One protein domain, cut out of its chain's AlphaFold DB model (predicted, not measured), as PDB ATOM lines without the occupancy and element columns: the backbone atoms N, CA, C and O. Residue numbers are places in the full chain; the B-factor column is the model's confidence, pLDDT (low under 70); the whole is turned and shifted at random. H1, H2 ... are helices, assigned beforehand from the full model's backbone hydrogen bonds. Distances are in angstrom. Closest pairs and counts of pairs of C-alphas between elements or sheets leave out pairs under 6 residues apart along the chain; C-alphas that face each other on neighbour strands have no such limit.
ATOM      1  N   VAL A   9     -38.972 -54.075  -9.865       95.50
ATOM      2  CA  VAL A   9     -38.500 -53.411  -8.644       95.50
ATOM      3  C   VAL A   9     -39.473 -52.316  -8.231       95.50
ATOM      4  O   VAL A   9     -39.730 -51.382  -8.989       95.50
ATOM      5  N   LYS A  10     -39.986 -52.385  -7.002       94.50
ATOM      6  CA  LYS A  10     -40.759 -51.294  -6.397       94.50
ATOM      7  C   LYS A  10     -39.875 -50.505  -5.448       94.50
ATOM      8  O   LYS A  10     -39.260 -51.076  -4.550       94.50
ATOM      9  N   LEU A  11     -39.828 -49.197  -5.659       94.50
ATOM     10  CA  LEU A  11     -39.151 -48.291  -4.748       94.50
ATOM     11  C   LEU A  11     -40.089 -47.895  -3.599       94.50
ATOM     12  O   LEU A  11     -41.306 -47.859  -3.782       94.50
ATOM     13  N   PRO A  12     -39.546 -47.599  -2.409       92.81
ATOM     14  CA  PRO A  12     -40.305 -46.962  -1.349       92.81
ATOM     15  C   PRO A  12     -40.738 -45.554  -1.775       92.81
ATOM     16  O   PRO A  12     -40.019 -44.867  -2.498       92.81
ATOM     17  N   ASN A  13     -41.876 -45.100  -1.249       91.19
ATOM     18  CA  ASN A  13     -42.518 -43.848  -1.666       91.19
ATOM     19  C   ASN A  13     -41.621 -42.603  -1.572       91.19
ATOM     20  O   ASN A  13     -41.804 -41.672  -2.344       91.19
ATOM     21  N   TYR A  14     -40.660 -42.559  -0.643       91.38
ATOM     22  CA  TYR A  14     -39.758 -41.406  -0.524       91.38
ATOM     23  C   TYR A  14     -38.703 -41.342  -1.637       91.38
ATOM     24  O   TYR A  14     -38.205 -40.260  -1.912       91.38
ATOM     25  N   LEU A  15     -38.372 -42.472  -2.274       92.75
ATOM     26  CA  LEU A  15     -37.523 -42.491  -3.471       92.75
ATOM     27  C   LEU A  15     -38.344 -42.247  -4.733       92.75
ATOM     28  O   LEU A  15     -37.846 -41.675  -5.695       92.75
ATOM     29  N   ASP A  16     -39.590 -42.715  -4.752       92.12
ATOM     30  CA  ASP A  16     -40.478 -42.532  -5.888       92.12
ATOM     31  C   ASP A  16     -41.940 -42.516  -5.455       92.12
ATOM     32  O   ASP A  16     -42.572 -43.553  -5.258       92.12
ATOM     33  N   TRP A  17     -42.489 -41.312  -5.344       83.12
ATOM     34  CA  TRP A  17     -43.884 -41.108  -4.978       83.12
ATOM     35  C   TRP A  17     -44.855 -41.269  -6.158       83.12
ATOM     36  O   TRP A  17     -46.067 -41.228  -5.952       83.12
ATOM     37  N   HIS A  18     -44.354 -41.473  -7.386       76.06
ATOM     38  CA  HIS A  18     -45.177 -41.533  -8.597       76.06
ATOM     39  C   HIS A  18     -45.426 -42.957  -9.118       76.06
ATOM     40  O   HIS A  18     -46.436 -43.184  -9.792       76.06
ATOM     41  N   SER A  19     -44.532 -43.930  -8.876       70.12
ATOM     42  CA  SER A  19     -44.637 -45.250  -9.526       70.12
ATOM     43  C   SER A  19     -45.333 -46.332  -8.686       70.12
ATOM     44  O   SER A  19     -44.724 -47.215  -8.091       70.12
ATOM     45  N   ASN A  20     -46.665 -46.391  -8.767       69.50
ATOM     46  CA  ASN A  20     -47.414 -47.526  -8.197       69.50
ATOM     47  C   ASN A  20     -47.120 -48.873  -8.892       69.50
ATOM     48  O   ASN A  20     -47.344 -49.941  -8.316       69.50
ATOM     49  N   LYS A  21     -46.634 -48.843 -10.139       82.06
ATOM     50  CA  LYS A  21     -46.387 -50.047 -10.950       82.06
ATOM     51  C   LYS A  21     -44.981 -50.636 -10.768       82.06
ATOM     52  O   LYS A  21     -44.786 -51.799 -11.105       82.06
ATOM     53  N   GLY A  22     -44.040 -49.882 -10.196       90.94
ATOM     54  CA  GLY A  22     -42.629 -50.264 -10.137       90.94
ATOM     55  C   GLY A  22     -41.914 -50.189 -11.492       90.94
ATOM     56  O   GLY A  22     -42.456 -49.717 -12.495       90.94
ATOM     57  N   TYR A  23     -40.668 -50.653 -11.499       94.38
ATOM     58  CA  TYR A  23     -39.741 -50.635 -12.622       94.38
ATOM     59  C   TYR A  23     -39.477 -52.060 -13.094       94.38
ATOM     60  O   TYR A  23     -38.805 -52.818 -12.405       94.38
ATOM     61  N   ASP A  24     -39.993 -52.409 -14.266       95.06
ATOM     62  CA  ASP A  24     -39.701 -53.681 -14.924       95.06
ATOM     63  C   ASP A  24     -38.313 -53.632 -15.583       95.06
ATOM     64  O   ASP A  24     -38.105 -52.876 -16.537       95.06
ATOM     65  N   LEU A  25     -37.356 -54.388 -15.044       95.38
ATOM     66  CA  LEU A  25     -35.985 -54.462 -15.554       95.38
ATOM     67  C   LEU A  25     -35.863 -55.380 -16.776       95.38
ATOM     68  O   LEU A  25     -34.950 -55.184 -17.582       95.38
ATOM     69  N   ASP A  26     -36.812 -56.297 -16.969       95.81
ATOM     70  CA  ASP A  26     -36.841 -57.210 -18.117       95.81
ATOM     71  C   ASP A  26     -37.306 -56.485 -19.391       95.81
ATOM     72  O   ASP A  26     -36.973 -56.877 -20.509       95.81
ATOM     73  N   ALA A  27     -37.965 -55.331 -19.234       94.00
ATOM     74  CA  ALA A  27     -38.259 -54.392 -20.318       94.00
ATOM     75  C   ALA A  27     -37.017 -53.632 -20.850       94.00
ATOM     76  O   ALA A  27     -37.129 -52.805 -21.762       94.00
ATOM     77  N   GLY A  28     -35.825 -53.901 -20.302       94.06
ATOM     78  CA  GLY A  28     -34.537 -53.524 -20.880       94.06
ATOM     79  C   GLY A  28     -33.928 -52.206 -20.381       94.06
ATOM     80  O   GLY A  28     -34.410 -51.537 -19.461       94.06
ATOM     81  N   ILE A  29     -32.825 -51.806 -21.028       93.88
ATOM     82  CA  ILE A  29     -31.956 -50.684 -20.618       93.88
ATOM     83  C   ILE A  29     -32.700 -49.360 -20.348       93.88
ATOM     84  O   ILE A  29     -32.339 -48.681 -19.381       93.88
ATOM     85  N   PRO A  30     -33.729 -48.942 -21.118       94.50
ATOM     86  CA  PRO A  30     -34.459 -47.709 -20.817       94.50
ATOM     87  C   PRO A  30     -35.118 -47.710 -19.428       94.50
ATOM     88  O   PRO A  30     -35.106 -46.685 -18.736       94.50
ATOM     89  N   ARG A  31     -35.654 -48.857 -18.989       94.56
ATOM     90  CA  ARG A  31     -36.273 -48.987 -17.665       94.56
ATOM     91  C   ARG A  31     -35.240 -49.025 -16.556       94.56
ATOM     92  O   ARG A  31     -35.392 -48.273 -15.593       94.56
ATOM     93  N   ILE A  32     -34.145 -49.760 -16.753       95.69
ATOM     94  CA  ILE A  32     -33.002 -49.775 -15.828       95.69
ATOM     95  C   ILE A  32     -32.465 -48.349 -15.617       95.69
ATOM     96  O   ILE A  32     -32.336 -47.888 -14.485       95.69
ATOM     97  N   LYS A  33     -32.243 -47.588 -16.699       95.75
ATOM     98  CA  LYS A  33     -31.799 -46.183 -16.620       95.75
ATOM     99  C   LYS A  33     -32.764 -45.287 -15.860       95.75
ATOM    100  O   LYS A  33     -32.319 -44.324 -15.240       95.75
ATOM    101  N   THR A  34     -34.066 -45.549 -15.953       94.81
ATOM    102  CA  THR A  34     -35.068 -44.755 -15.238       94.81
ATOM    103  C   THR A  34     -35.015 -45.070 -13.746       94.81
ATOM    104  O   THR A  34     -34.861 -44.135 -12.968       94.81
ATOM    105  N   LEU A  35     -35.007 -46.355 -13.364       95.44
ATOM    106  CA  LEU A  35     -34.838 -46.780 -11.968       95.44
ATOM    107  C   LEU A  35     -33.575 -46.165 -11.352       95.44
ATOM    108  O   LEU A  35     -33.631 -45.530 -10.302       95.44
ATOM    109  N   TYR A  36     -32.436 -46.320 -12.029       95.94
ATOM    110  CA  TYR A  36     -31.141 -45.915 -11.483       95.94
ATOM    111  C   TYR A  36     -31.054 -44.397 -11.365       95.94
ATOM    112  O   TYR A  36     -30.530 -43.890 -10.382       95.94
ATOM    113  N   ARG A  37     -31.624 -43.652 -12.322       95.44
ATOM    114  CA  ARG A  37     -31.700 -42.188 -12.235       95.44
ATOM    115  C   ARG A  37     -32.511 -41.754 -11.020       95.44
ATOM    116  O   ARG A  37     -32.089 -40.820 -10.346       95.44
ATOM    117  N   THR A  38     -33.649 -42.396 -10.771       95.31
ATOM    118  CA  THR A  38     -34.495 -42.099  -9.612       95.31
ATOM    119  C   THR A  38     -33.727 -42.360  -8.319       95.31
ATOM    120  O   THR A  38     -33.559 -41.446  -7.524       95.31
ATOM    121  N   VAL A  39     -33.137 -43.548  -8.156       94.69
ATOM    122  CA  VAL A  39     -32.357 -43.885  -6.951       94.69
ATOM    123  C   VAL A  39     -31.185 -42.921  -6.749       94.69
ATOM    124  O   VAL A  39     -31.021 -42.389  -5.662       94.69
ATOM    125  N   LEU A  40     -30.396 -42.633  -7.788       93.69
ATOM    126  CA  LEU A  40     -29.234 -41.745  -7.666       93.69
ATOM    127  C   LEU A  40     -29.609 -40.312  -7.268       93.69
ATOM    128  O   LEU A  40     -28.820 -39.656  -6.590       93.69
ATOM    129  N   ARG A  41     -30.769 -39.815  -7.722       93.19
ATOM    130  CA  ARG A  41     -31.241 -38.451  -7.437       93.19
ATOM    131  C   ARG A  41     -31.899 -38.326  -6.070       93.19
ATOM    132  O   ARG A  41     -31.723 -37.297  -5.432       93.19
ATOM    133  N   GLU A  42     -32.653 -39.341  -5.668       93.19
ATOM    134  CA  GLU A  42     -33.548 -39.257  -4.512       93.19
ATOM    135  C   GLU A  42     -33.006 -40.008  -3.281       93.19
ATOM    136  O   GLU A  42     -33.569 -39.882  -2.198       93.19
ATOM    137  N   ALA A  43     -31.918 -40.783  -3.410       91.81
ATOM    138  CA  ALA A  43     -31.285 -41.463  -2.279       91.81
ATOM    139  C   ALA A  43     -30.855 -40.464  -1.200       91.81
ATOM    140  O   ALA A  43     -30.028 -39.580  -1.438       91.81
ATOM    141  N   LEU A  44     -31.383 -40.651   0.010       87.50
ATOM    142  CA  LEU A  44     -31.063 -39.821   1.176       87.50
ATOM    143  C   LEU A  44     -30.033 -40.492   2.087       87.50
ATOM    144  O   LEU A  44     -29.456 -39.847   2.960       87.50
ATOM    145  N   LYS A  45     -29.817 -41.797   1.902       89.56
ATOM    146  CA  LYS A  45     -28.989 -42.634   2.767       89.56
ATOM    147  C   LYS A  45     -28.375 -43.793   1.987       89.56
ATOM    148  O   LYS A  45     -28.861 -44.182   0.928       89.56
ATOM    149  N   VAL A  46     -27.262 -44.324   2.489       85.94
ATOM    150  CA  VAL A  46     -26.446 -45.320   1.770       85.94
ATOM    151  C   VAL A  46     -27.230 -46.611   1.517       85.94
ATOM    152  O   VAL A  46     -27.039 -47.258   0.489       85.94
ATOM    153  N   GLU A  47     -28.167 -46.954   2.399       90.69
ATOM    154  CA  GLU A  47     -29.015 -48.140   2.270       90.69
ATOM    155  C   GLU A  47     -29.927 -48.077   1.038       90.69
ATOM    156  O   GLU A  47     -30.312 -49.122   0.513       90.69
ATOM    157  N   ASP A  48     -30.244 -46.880   0.536       92.75
ATOM    158  CA  ASP A  48     -31.042 -46.702  -0.683       92.75
ATOM    159  C   ASP A  48     -30.281 -47.185  -1.924       92.75
ATOM    160  O   ASP A  48     -30.881 -47.596  -2.917       92.75
ATOM    161  N   LEU A  49     -28.948 -47.242  -1.859       91.56
ATOM    162  CA  LEU A  49     -28.112 -47.738  -2.951       91.56
ATOM    163  C   LEU A  49     -28.211 -49.260  -3.128       91.56
ATOM    164  O   LEU A  49     -27.695 -49.791  -4.110       91.56
ATOM    165  N   LYS A  50     -28.931 -49.974  -2.247       93.56
ATOM    166  CA  LYS A  50     -29.221 -51.410  -2.403       93.56
ATOM    167  C   LYS A  50     -29.994 -51.746  -3.683       93.56
ATOM    168  O   LYS A  50     -30.002 -52.898  -4.098       93.56
ATOM    169  N   TYR A  51     -30.655 -50.765  -4.301       94.88
ATOM    170  CA  TYR A  51     -31.342 -50.943  -5.587       94.88
ATOM    171  C   TYR A  51     -30.394 -50.872  -6.791       94.88
ATOM    172  O   TYR A  51     -30.814 -51.139  -7.915       94.88
ATOM    173  N   LEU A  52     -29.126 -50.514  -6.574       94.75
ATOM    174  CA  LEU A  52     -28.118 -50.429  -7.620       94.75
ATOM    175  C   LEU A  52     -27.298 -51.719  -7.672       94.75
ATOM    176  O   LEU A  52     -26.833 -52.245  -6.657       94.75
ATOM    177  N   ASN A  53     -27.080 -52.204  -8.887       94.56
ATOM    178  CA  ASN A  53     -26.120 -53.250  -9.183       94.56
ATOM    179  C   ASN A  53     -24.866 -52.618  -9.789       94.56
ATOM    180  O   ASN A  53     -24.957 -51.853 -10.750       94.56
ATOM    181  N   HIS A  54     -23.696 -52.960  -9.258       90.19
ATOM    182  CA  HIS A  54     -22.427 -52.369  -9.682       90.19
ATOM    183  C   HIS A  54     -22.116 -52.603 -11.170       90.19
ATOM    184  O   HIS A  54     -21.617 -51.714 -11.859       90.19
ATOM    185  N   THR A  55     -22.412 -53.792 -11.691       91.06
ATOM    186  CA  THR A  55     -22.133 -54.139 -13.091       91.06
ATOM    187  C   THR A  55     -23.068 -53.401 -14.040       91.06
ATOM    188  O   THR A  55     -22.599 -52.783 -14.996       91.06
ATOM    189  N   LEU A  56     -24.371 -53.374 -13.738       93.06
ATOM    190  CA  LEU A  56     -25.332 -52.614 -14.542       93.06
ATOM    191  C   LEU A  56     -25.092 -51.106 -14.458       93.06
ATOM    192  O   LEU A  56     -25.206 -50.418 -15.470       93.06
ATOM    193  N   LEU A  57     -24.730 -50.590 -13.278       94.00
ATOM    194  CA  LEU A  57     -24.440 -49.171 -13.087       94.00
ATOM    195  C   LEU A  57     -23.297 -48.734 -14.002       94.00
ATOM    196  O   LEU A  57     -23.466 -47.768 -14.743       94.00
ATOM    197  N   ARG A  58     -22.188 -49.484 -14.016       92.25
ATOM    198  CA  ARG A  58     -21.054 -49.232 -14.917       92.25
ATOM    199  C   ARG A  58     -21.480 -49.268 -16.383       92.25
ATOM    200  O   ARG A  58     -21.205 -48.324 -17.115       92.25
ATOM    201  N   GLN A  59     -22.232 -50.293 -16.790       92.12
ATOM    202  CA  GLN A  59     -22.710 -50.437 -18.169       92.12
ATOM    203  C   GLN A  59     -23.541 -49.233 -18.647       92.12
ATOM    204  O   GLN A  59     -23.453 -48.836 -19.810       92.12
ATOM    205  N   ILE A  60     -24.365 -48.643 -17.775       93.69
ATOM    206  CA  ILE A  60     -25.246 -47.532 -18.159       93.69
ATOM    207  C   ILE A  60     -24.676 -46.146 -17.834       93.69
ATOM    208  O   ILE A  60     -25.240 -45.160 -18.314       93.69
ATOM    209  N   TRP A  61     -23.603 -46.042 -17.041       94.19
ATOM    210  CA  TRP A  61     -23.120 -44.777 -16.467       94.19
ATOM    211  C   TRP A  61     -22.833 -43.705 -17.519       94.19
ATOM    212  O   TRP A  61     -23.296 -42.568 -17.394       94.19
ATOM    213  N   GLY A  62     -22.163 -44.072 -18.615       91.50
ATOM    214  CA  GLY A  62     -21.848 -43.136 -19.700       91.50
ATOM    215  C   GLY A  62     -23.087 -42.542 -20.380       91.50
ATOM    216  O   GLY A  62     -23.061 -41.408 -20.857       91.50
ATOM    217  N   SER A  63     -24.214 -43.261 -20.367       91.94
ATOM    218  CA  SER A  63     -25.418 -42.918 -21.134       91.94
ATOM    219  C   SER A  63     -26.658 -42.630 -20.279       91.94
ATOM    220  O   SER A  63     -27.745 -42.378 -20.820       91.94
ATOM    221  N   ILE A  64     -26.538 -42.671 -18.949       93.88
ATOM    222  CA  ILE A  64     -27.587 -42.221 -18.035       93.88
ATOM    223  C   ILE A  64     -27.623 -40.688 -18.023       93.88
ATOM    224  O   ILE A  64     -26.590 -40.028 -18.065       93.88
ATOM    225  N   ARG A  65     -28.819 -40.098 -17.979       91.94
ATOM    226  CA  ARG A  65     -28.987 -38.646 -17.827       91.94
ATOM    227  C   ARG A  65     -29.205 -38.321 -16.353       91.94
ATOM    228  O   ARG A  65     -30.246 -38.691 -15.816       91.94
ATOM    229  N   ILE A  66     -28.237 -37.659 -15.728       93.62
ATOM    230  CA  ILE A  66     -28.278 -37.142 -14.351       93.62
ATOM    231  C   ILE A  66     -27.649 -35.737 -14.328       93.62
ATOM    232  O   ILE A  66     -26.887 -35.422 -15.245       93.62
ATOM    233  N   PRO A  67     -27.950 -34.891 -13.325       93.88
ATOM    234  CA  PRO A  67     -27.304 -33.585 -13.189       93.88
ATOM    235  C   PRO A  67     -25.765 -33.702 -13.136       93.88
ATOM    236  O   PRO A  67     -25.272 -34.611 -12.465       93.88
ATOM    237  N   PRO A  68     -24.997 -32.798 -13.780       92.12
ATOM    238  CA  PRO A  68     -23.530 -32.860 -13.791       92.12
ATOM    239  C   PRO A  68     -22.904 -32.872 -12.391       92.12
ATOM    240  O   PRO A  68     -22.075 -33.724 -12.105       92.12
ATOM    241  N   VAL A  69     -23.389 -32.016 -11.487       92.50
ATOM    242  CA  VAL A  69     -22.913 -31.953 -10.091       92.50
ATOM    243  C   VAL A  69     -23.128 -33.282  -9.361       92.50
ATOM    244  O   VAL A  69     -22.264 -33.747  -8.624       92.50
ATOM    245  N   LEU A  70     -24.271 -33.934  -9.595       92.25
ATOM    246  CA  LEU A  70     -24.547 -35.249  -9.019       92.25
ATOM    247  C   LEU A  70     -23.576 -36.293  -9.574       92.25
ATOM    248  O   LEU A  70     -23.053 -37.112  -8.826       92.25
ATOM    249  N   ARG A  71     -23.305 -36.247 -10.880       92.75
ATOM    250  CA  ARG A  71     -22.327 -37.134 -11.509       92.75
ATOM    251  C   ARG A  71     -20.940 -36.973 -10.891       92.75
ATOM    252  O   ARG A  71     -20.358 -37.974 -10.493       92.75
ATOM    253  N   GLU A  72     -20.446 -35.745 -10.770       92.31
ATOM    254  CA  GLU A  72     -19.131 -35.452 -10.181       92.31
ATOM    255  C   GLU A  72     -19.026 -35.914  -8.725       92.31
ATOM    256  O   GLU A  72     -18.003 -36.475  -8.326       92.31
ATOM    257  N   LEU A  73     -20.097 -35.735  -7.942       91.69
ATOM    258  CA  LEU A  73     -20.165 -36.213  -6.563       91.69
ATOM    259  C   LEU A  73     -20.002 -37.736  -6.491       91.69
ATOM    260  O   LEU A  73     -19.246 -38.238  -5.657       91.69
ATOM    261  N   TYR A  74     -20.698 -38.469  -7.362       89.62
ATOM    262  CA  TYR A  74     -20.590 -39.926  -7.415       89.62
ATOM    263  C   TYR A  74     -19.233 -40.379  -7.955       89.62
ATOM    264  O   TYR A  74     -18.641 -41.263  -7.358       89.62
ATOM    265  N   GLU A  75     -18.692 -39.755  -9.001       92.25
ATOM    266  CA  GLU A  75     -17.359 -40.087  -9.534       92.25
ATOM    267  C   GLU A  75     -16.224 -39.772  -8.549       92.25
ATOM    268  O   GLU A  75     -15.197 -40.439  -8.556       92.25
ATOM    269  N   THR A  76     -16.400 -38.777  -7.674       90.19
ATOM    270  CA  THR A  76     -15.446 -38.488  -6.589       90.19
ATOM    271  C   THR A  76     -15.486 -39.562  -5.503       90.19
ATOM    272  O   THR A  76     -14.450 -39.912  -4.945       90.19
ATOM    273  N   LYS A  77     -16.676 -40.091  -5.191       84.69
ATOM    274  CA  LYS A  77     -16.850 -41.158  -4.192       84.69
ATOM    275  C   LYS A  77     -16.528 -42.552  -4.735       84.69
ATOM    276  O   LYS A  77     -16.097 -43.404  -3.967       84.69
ATOM    277  N   PHE A  78     -16.742 -42.760  -6.030       84.75
ATOM    278  CA  PHE A  78     -16.600 -44.023  -6.751       84.75
ATOM    279  C   PHE A  78     -15.783 -43.777  -8.033       84.75
ATOM    280  O   PHE A  78     -16.366 -43.606  -9.114       84.75
ATOM    281  N   PRO A  79     -14.441 -43.697  -7.930       85.75
ATOM    282  CA  PRO A  79     -13.560 -43.421  -9.067       85.75
ATOM    283  C   PRO A  79     -13.754 -44.380 -10.248       85.75
ATOM    284  O   PRO A  79     -13.637 -43.971 -11.401       85.75
ATOM    285  N   GLU A  80     -14.164 -45.622  -9.990       84.88
ATOM    286  CA  GLU A  80     -14.440 -46.628 -11.015       84.88
ATOM    287  C   GLU A  80     -15.546 -46.212 -12.003       84.88
ATOM    288  O   GLU A  80     -15.563 -46.661 -13.152       84.88
ATOM    289  N   LEU A  81     -16.474 -45.336 -11.594       86.56
ATOM    290  CA  LEU A  81     -17.503 -44.796 -12.488       86.56
ATOM    291  C   LEU A  81     -16.920 -43.778 -13.473       86.56
ATOM    292  O   LEU A  81     -17.375 -43.695 -14.617       86.56
ATOM    293  N   ARG A  82     -15.892 -43.033 -13.050       87.44
ATOM    294  CA  ARG A  82     -15.153 -42.121 -13.927       87.44
ATOM    295  C   ARG A  82     -14.395 -42.915 -14.987       87.44
ATOM    296  O   ARG A  82     -14.509 -42.598 -16.170       87.44
ATOM    297  N   ASP A  83     -13.708 -43.982 -14.588       85.25
ATOM    298  CA  ASP A  83     -12.894 -44.804 -15.495       85.25
ATOM    299  C   ASP A  83     -13.727 -45.428 -16.621       85.25
ATOM    300  O   ASP A  83     -13.379 -45.322 -17.798       85.25
ATOM    301  N   VAL A  84     -14.888 -46.002 -16.285       83.62
ATOM    302  CA  VAL A  84     -15.778 -46.624 -17.282       83.62
ATOM    303  C   VAL A  84     -16.274 -45.611 -18.310       83.62
ATOM    304  O   VAL A  84     -16.415 -45.943 -19.487       83.62
ATOM    305  N   ARG A  85     -16.497 -44.358 -17.901       77.31
ATOM    306  CA  ARG A  85     -16.909 -43.299 -18.823       77.31
ATOM    307  C   ARG A  85     -15.809 -42.943 -19.821       77.31
ATOM    308  O   ARG A  85     -16.130 -42.674 -20.972       77.31
ATOM    309  N   HIS A  86     -14.550 -42.903 -19.395       70.06
ATOM    310  CA  HIS A  86     -13.441 -42.556 -20.286       70.06
ATOM    311  C   HIS A  86     -13.136 -43.648 -21.322       70.06
ATOM    312  O   HIS A  86     -12.552 -43.343 -22.358       70.06
ATOM    313  N   CYS A  87     -13.561 -44.890 -21.074       59.78
ATOM    314  CA  CYS A  87     -13.472 -45.994 -22.033       59.78
ATOM    315  C   CYS A  87     -14.702 -46.150 -22.951       59.78
ATOM    316  O   CYS A  87     -14.691 -47.049 -23.792       59.78
ATOM    317  N   SER A  88     -15.762 -45.348 -22.765       55.38
ATOM    318  CA  SER A  88     -17.031 -45.436 -23.515       55.38
ATOM    319  C   SER A  88     -17.069 -44.551 -24.756       55.38
ATOM    320  O   SER A  88     -16.544 -43.418 -24.679       55.38
TER     321      SER A  88
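AT A GLANCE: This is residues 9 to 88 of the 88 residues of an uncharacterized protein of Corynebacterium sp. sy039 (UniProt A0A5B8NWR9). The longest helix, H1, stands between two sides of the domain: the winding stretch of residues 9 to 28, with no named element, lies on one side, and H3, H4 and H5 lie on the other. H2 folds back beside the last part of H1 as a helical hairpin, while H5 packs on H3 and makes a corner with H4. The printed part has 80 residues with five named helices, H1 to H5 in chain order, and no named strand; the class is all helix. It is compact, with a radius of gyration of the C-alphas of 12.4 A and spans of 36 by 27 by 19 A.

HOW THE PARTS SIT: Start at H1, residues 29 to 42. With its residues 36 to 40 alone it touches H2, residues 46 to 51, at a shallow tilt of 13 degrees, opposite ways; their closest C-alphas, Val 39 and Leu 49, are 7.0 A apart. H3, residues 54 to 61, only just touches H1, with 3 pairs of C-alphas within 8 A, the closest being Lys 33 and Ile 60 at 6.9 A; their lines are about perpendicular, at 82 degrees. H5, residues 79 to 86, touches H3 at a steep tilt of 41 degrees, the same way, closest at C-alphas 58 and 81, 6.2 A. H4, residues 68 to 77, touches H5 only at the corner, and only just, with 3 pairs within 8 A; C-alphas 75 and 82 are closest, at 5.3 A. H1 and H5 are apart. Every O i to N i+4 pair is within hydrogen-bond range in H1, H3, H4 and H5; in H2 it is 0 of 2, beside 3 of 3 for O i to N i+3.

IN THESE COORDINATES: Find C-alpha 29 at (-31.956, -50.684, -20.618); from there H1 runs 19.8 A to C-alpha 42. H2 measures 10.5 A, H3 10.2 A and H4 14.3 A. H5 runs 11.3 A to C-alpha 86 at (-13.441, -42.556, -20.286).

THE WHOLE: The C-alphas farthest apart, Asn 20 and Cys 87, are 36.7 A apart. The printed part has no cut and no long link between helices. Look for pLDDT under 70 at residues 20, 87 and 88.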